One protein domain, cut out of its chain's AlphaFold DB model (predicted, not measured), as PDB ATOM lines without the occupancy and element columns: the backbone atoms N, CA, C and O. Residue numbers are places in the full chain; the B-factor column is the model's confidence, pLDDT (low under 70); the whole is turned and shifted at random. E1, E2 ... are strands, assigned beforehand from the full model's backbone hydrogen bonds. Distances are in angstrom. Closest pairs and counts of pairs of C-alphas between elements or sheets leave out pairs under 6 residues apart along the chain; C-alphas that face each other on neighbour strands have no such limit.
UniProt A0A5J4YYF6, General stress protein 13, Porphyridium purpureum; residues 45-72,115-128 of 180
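What this domain is: This is residues 45 to 72 and 115 to 128 of the 180 residues of the protein "General stress protein 13" of Porphyridium purpureum (UniProt A0A5J4YYF6). What does the printed part look like, followed from its first residue? A long bent hairpin, E1 and E2, comes first and reaches out along the longest axis to its turn at residues 59 and 60; a second hairpin, E3 and E4, is joined to it by E3 beside E1. Together they make one strongly twisted sheet, curled like part of a barrel, with E3 bending away from E1 to the short E4. What is it built of? The 42 printed residues have no named helix and four named strands, in the order E1, E2, E3, E4 along the chain; the class is all strand, and the sheet's order is E2 E1 E3 E4, all antiparallel. How large is it? It is compact, with a radius of gyration of the C-alphas of 10.3 A, and elongated, with spans of 32 by 21 by 13 A.

How they stand to each other: How does the first hairpin pair? E1, residues 49 to 58, and E2, residues 61 to 69, are antiparallel neighbours at 151 degrees between their directions. N 53 and O 65 are 2.8 A apart, and N 63 and O 56 are also 2.8 A apart, both within hydrogen-bond range. What is beside E1 as its other neighbour? It is E3, residues 115 to 123, antiparallel to E1, with C-alphas 49 and 118 facing each other at 4.3 A and N 50 and O 117 within hydrogen-bond range at 2.8 A. Where does E4 come in? E4, residues 126 to 128, forms a hairpin with E3, antiparallel at 118 degrees, with N 123 and O 126 at 2.8 A. The pairing of E3 is staggered: residues 115 to 118 pair with E1 and residues 121 to 123 with E4. What stays apart? E4 is apart from E1 and from E2.

Where its parts are: Where does E1 run? It begins at C-alpha 49, at (205.758, 191.972, 109.318), is 22.2 A long, and bends by 79 degrees at residue 55. How long are E2 and E3? E2 is 21.5 A long and bends by 57 degrees at residue 66; E3 is 21.0 A long and bends by 69 degrees at residue 120. Where does E4 end? It ends at C-alpha 128, at (202.547, 189.697, 97.944).

The domain as a whole: How far does it reach? The two C-alphas farthest apart are those of Pro 59 and Asp 72, at 33.4 A. Where is the cut? Residues 73 to 114 are not printed, and C-alphas 72 and 115 are 17.2 A apart across the cut, in the link from E2 to E3. The links from E1 to E2 and from E3 to E4 are tight. Where is confidence low? The mean pLDDT of the printed part is 81.8, and residues 68 to 72 are under 70.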
ATOM      1  N   HIS A  45     197.033 191.509 107.981       79.94
ATOM      2  CA  HIS A  45     197.048 192.921 107.658       79.94
ATOM      3  C   HIS A  45     198.192 193.234 106.697       79.94
ATOM      4  O   HIS A  45     199.314 192.739 106.800       79.94
ATOM      5  N   VAL A  46     197.883 194.081 105.722       87.06
ATOM      6  CA  VAL A  46     198.867 194.596 104.776       87.06
ATOM      7  C   VAL A  46     199.677 195.695 105.464       87.06
ATOM      8  O   VAL A  46     199.110 196.546 106.142       87.06
ATOM      9  N   GLY A  47     200.992 195.687 105.271       85.44
ATOM     10  CA  GLY A  47     201.935 196.614 105.895       85.44
ATOM     11  C   GLY A  47     202.541 196.106 107.203       85.44
ATOM     12  O   GLY A  47     203.396 196.787 107.762       85.44
ATOM     13  N   GLU A  48     202.146 194.922 107.672       80.88
ATOM     14  CA  GLU A  48     202.738 194.282 108.848       80.88
ATOM     15  C   GLU A  48     203.817 193.256 108.466       80.88
ATOM     16  O   GLU A  48     203.845 192.708 107.356       80.88
ATOM     17  N   VAL A  49     204.724 193.006 109.415       83.62
ATOM     18  CA  VAL A  49     205.758 191.972 109.318       83.62
ATOM     19  C   VAL A  49     205.243 190.687 109.957       83.62
ATOM     20  O   VAL A  49     204.768 190.681 111.093       83.62
ATOM     21  N   TYR A  50     205.404 189.584 109.240       85.00
ATOM     22  CA  TYR A  50     205.045 188.244 109.678       85.00
ATOM     23  C   TYR A  50     206.260 187.318 109.605       85.00
ATOM     24  O   TYR A  50     207.162 187.505 108.784       85.00
ATOM     25  N   ARG A  51     206.266 186.293 110.459       83.38
ATOM     26  CA  ARG A  51     207.104 185.102 110.266       83.38
ATOM     27  C   ARG A  51     206.425 184.186 109.278       83.38
ATOM     28  O   ARG A  51     205.219 183.956 109.393       83.38
ATOM     29  N   GLY A  52     207.201 183.611 108.374       86.38
ATOM     30  CA  GLY A  52     206.690 182.578 107.505       86.38
ATOM     31  C   GLY A  52     207.695 181.485 107.192       86.38
ATOM     32  O   GLY A  52     208.894 181.724 107.129       86.38
ATOM     33  N   LEU A  53     207.177 180.275 107.028       86.31
ATOM     34  CA  LEU A  53     207.938 179.077 106.720       86.31
ATOM     35  C   LEU A  53     208.071 178.929 105.206       86.31
ATOM     36  O   LEU A  53     207.073 178.939 104.486       86.31
ATOM     37  N   CYS A  54     209.288 178.751 104.719       87.56
ATOM     38  CA  CYS A  54     209.554 178.475 103.319       87.56
ATOM     39  C   CYS A  54     209.093 177.059 102.978       87.56
ATOM     40  O   CYS A  54     209.734 176.078 103.338       87.56
ATOM     41  N   VAL A  55     207.969 176.949 102.274       88.31
ATOM     42  CA  VAL A  55     207.403 175.660 101.841       88.31
ATOM     43  C   VAL A  55     207.919 175.238 100.463       88.31
ATOM     44  O   VAL A  55     207.809 174.072 100.097       88.31
ATOM     45  N   GLY A  56     208.489 176.173  99.696       86.69
ATOM     46  CA  GLY A  56     208.977 175.930  98.340       86.69
ATOM     47  C   GLY A  56     209.736 177.123  97.763       86.69
ATOM     48  O   GLY A  56     209.374 178.269  98.015       86.69
ATOM     49  N   HIS A  57     210.738 176.866  96.926       86.44
ATOM     50  CA  HIS A  57     211.388 177.874  96.084       86.44
ATOM     51  C   HIS A  57     211.116 177.583  94.602       86.44
ATOM     52  O   HIS A  57     210.897 176.443  94.193       86.44
ATOM     53  N   GLN A  58     211.094 178.633  93.792       88.81
ATOM     54  CA  GLN A  58     210.909 178.618  92.343       88.81
ATOM     55  C   GLN A  58     211.848 179.656  91.709       88.81
ATOM     56  O   GLN A  58     212.249 180.606  92.383       88.81
ATOM     57  N   PRO A  59     212.166 179.559  90.405       83.75
ATOM     58  CA  PRO A  59     213.063 180.518  89.748       83.75
ATOM     59  C   PRO A  59     212.540 181.965  89.768       83.75
ATOM     60  O   PRO A  59     213.317 182.909  89.687       83.75
ATOM     61  N   TYR A  60     211.223 182.155  89.894       85.62
ATOM     62  CA  TYR A  60     210.585 183.473  89.959       85.62
ATOM     63  C   TYR A  60     210.344 183.983  91.394       85.62
ATOM     64  O   TYR A  60     209.998 185.155  91.576       85.62
ATOM     65  N   GLY A  61     210.512 183.150  92.429       87.62
ATOM     66  CA  GLY A  61     210.212 183.543  93.808       87.62
ATOM     67  C   GLY A  61     210.137 182.397  94.818       87.62
ATOM     68  O   GLY A  61     210.372 181.239  94.491       87.62
ATOM     69  N   VAL A  62     209.782 182.725  96.060       88.62
ATOM     70  CA  VAL A  62     209.670 181.778  97.186       88.62
ATOM     71  C   VAL A  62     208.249 181.767  97.721       88.62
ATOM     72  O   VAL A  62     207.631 182.821  97.889       88.62
ATOM     73  N   PHE A  63     207.744 180.574  98.013       89.81
ATOM     74  CA  PHE A  63     206.484 180.374  98.713       89.81
ATOM     75  C   PHE A  63     206.730 180.310 100.210       89.81
ATOM     76  O   PHE A  63     207.488 179.471 100.702       89.81
ATOM     77  N   VAL A  64     206.052 181.196 100.925       88.00
ATOM     78  CA  VAL A  64     206.214 181.376 102.358       88.00
ATOM     79  C   VAL A  64     204.843 181.286 103.018       88.00
ATOM     80  O   VAL A  64     203.952 182.084 102.727       88.00
ATOM     81  N   GLU A  65     204.664 180.318 103.905       87.25
ATOM     82  CA  GLU A  65     203.449 180.149 104.701       87.25
ATOM     83  C   GLU A  65     203.530 181.000 105.968       87.25
ATOM     84  O   GLU A  65     204.415 180.798 106.796       87.25
ATOM     85  N   LEU A  66     202.631 181.971 106.126       84.69
ATOM     86  CA  LEU A  66     202.646 182.902 107.255       84.69
ATOM     87  C   LEU A  66     202.141 182.216 108.533       84.69
ATOM     88  O   LEU A  66     200.980 181.823 108.605       84.69
ATOM     89  N   VAL A  67     202.994 182.121 109.556       74.12
ATOM     90  CA  VAL A  67     202.708 181.387 110.804       74.12
ATOM     91  C   VAL A  67     202.301 182.284 111.976       74.12
ATOM     92  O   VAL A  67     201.489 181.867 112.798       74.12
ATOM     93  N   SER A  68     202.838 183.504 112.107       64.06
ATOM     94  CA  SER A  68     202.467 184.438 113.193       64.06
ATOM     95  C   SER A  68     202.853 185.896 112.886       64.06
ATOM     96  O   SER A  68     203.919 186.122 112.298       64.06
ATOM     97  N   PRO A  69     202.036 186.893 113.289       64.06
ATOM     98  CA  PRO A  69     202.414 188.308 113.235       64.06
ATOM     99  C   PRO A  69     203.519 188.621 114.250       64.06
ATOM    100  O   PRO A  69     203.473 188.155 115.386       64.06
ATOM    101  N   LEU A  70     204.502 189.439 113.860       55.56
ATOM    102  CA  LEU A  70     205.547 189.934 114.771       55.56
ATOM    103  C   LEU A  70     205.082 191.088 115.672       55.56
ATOM    104  O   LEU A  70     205.875 191.588 116.464       55.56
ATOM    105  N   THR A  71     203.842 191.556 115.524       51.75
ATOM    106  CA  THR A  71     203.380 192.823 116.108       51.75
ATOM    107  C   THR A  71     202.867 192.722 117.542       51.75
ATOM    108  O   THR A  71     202.559 193.749 118.150       51.75
ATOM    109  N   ASP A  72     202.880 191.532 118.143       51.03
ATOM    110  CA  ASP A  72     202.673 191.398 119.581       51.03
ATOM    111  C   ASP A  72     203.981 191.696 120.331       51.03
ATOM    112  O   ASP A  72     204.803 190.822 120.592       51.03
ATOM    113  N   VAL A 115     211.504 182.571 107.485       84.56
ATOM    114  CA  VAL A 115     211.883 183.920 107.065       84.56
ATOM    115  C   VAL A 115     210.928 184.970 107.616       84.56
ATOM    116  O   VAL A 115     209.776 184.702 107.960       84.56
ATOM    117  N   HIS A 116     211.413 186.205 107.698       84.62
ATOM    118  CA  HIS A 116     210.580 187.352 108.036       84.62
ATOM    119  C   HIS A 116     210.205 188.078 106.759       84.62
ATOM    120  O   HIS A 116     211.058 188.381 105.925       84.62
ATOM    121  N   VAL A 117     208.917 188.353 106.610       87.62
ATOM    122  CA  VAL A 117     208.336 188.882 105.381       87.62
ATOM    123  C   VAL A 117     207.343 189.978 105.717       87.62
ATOM    124  O   VAL A 117     206.571 189.873 106.666       87.62
ATOM    125  N   LEU A 118     207.359 191.044 104.927       88.56
ATOM    126  CA  LEU A 118     206.391 192.123 105.028       88.56
ATOM    127  C   LEU A 118     205.312 191.939 103.972       88.56
ATOM    128  O   LEU A 118     205.610 191.755 102.790       88.56
ATOM    129  N   VAL A 119     204.056 192.028 104.396       89.50
ATOM    130  CA  VAL A 119     202.909 191.925 103.496       89.50
ATOM    131  C   VAL A 119     202.744 193.254 102.767       89.50
ATOM    132  O   VAL A 119     202.368 194.254 103.367       89.50
ATOM    133  N   LEU A 120     203.018 193.284 101.464       89.12
ATOM    134  CA  LEU A 120     202.872 194.486 100.633       89.12
ATOM    135  C   LEU A 120     201.448 194.681 100.129       89.12
ATOM    136  O   LEU A 120     200.971 195.807 100.032       89.12
ATOM    137  N   ALA A 121     200.788 193.584  99.766       86.62
ATOM    138  CA  ALA A 121     199.443 193.604  99.218       86.62
ATOM    139  C   ALA A 121     198.742 192.264  99.447       86.62
ATOM    140  O   ALA A 121     199.378 191.209  99.507       86.62
ATOM    141  N   LYS A 122     197.412 192.314  99.518       87.19
ATOM    142  CA  LYS A 122     196.524 191.150  99.561       87.19
ATOM    143  C   LYS A 122     195.648 191.165  98.306       87.19
ATOM    144  O   LYS A 122     194.926 192.134  98.083       87.19
ATOM    145  N   LYS A 123     195.703 190.110  97.493       81.56
ATOM    146  CA  LYS A 123     194.920 189.941  96.257       81.56
ATOM    147  C   LYS A 123     194.239 188.577  96.252       81.56
ATOM    148  O   LYS A 123     194.919 187.577  96.081       81.56
ATOM    149  N   GLU A 124     192.918 188.545  96.432       71.12
ATOM    150  CA  GLU A 124     192.064 187.359  96.207       71.12
ATOM    151  C   GLU A 124     192.628 186.041  96.793       71.12
ATOM    152  O   GLU A 124     192.706 185.013  96.132       71.12
ATOM    153  N   GLY A 125     193.100 186.097  98.046       72.75
ATOM    154  CA  GLY A 125     193.682 184.946  98.757       72.75
ATOM    155  C   GLY A 125     195.193 184.749  98.579       72.75
ATOM    156  O   GLY A 125     195.770 183.901  99.252       72.75
ATOM    157  N   ARG A 126     195.856 185.549  97.739       81.50
ATOM    158  CA  ARG A 126     197.318 185.593  97.587       81.50
ATOM    159  C   ARG A 126     197.897 186.821  98.275       81.50
ATOM    160  O   ARG A 126     197.355 187.925  98.171       81.50
ATOM    161  N   PHE A 127     199.032 186.639  98.933       87.94
ATOM    162  CA  PHE A 127     199.753 187.708  99.617       87.94
ATOM    163  C   PHE A 127     201.055 187.988  98.876       87.94
ATOM    164  O   PHE A 127     201.844 187.075  98.633       87.94
ATOM    165  N   THR A 128     201.268 189.246  98.495       89.88
ATOM    166  CA  THR A 128     202.547 189.697  97.944       89.88
ATOM    167  C   THR A 128     203.448 190.065  99.106       89.88
ATOM    168  O   THR A 128     203.127 190.970  99.878       89.88
TER     169      THR A 128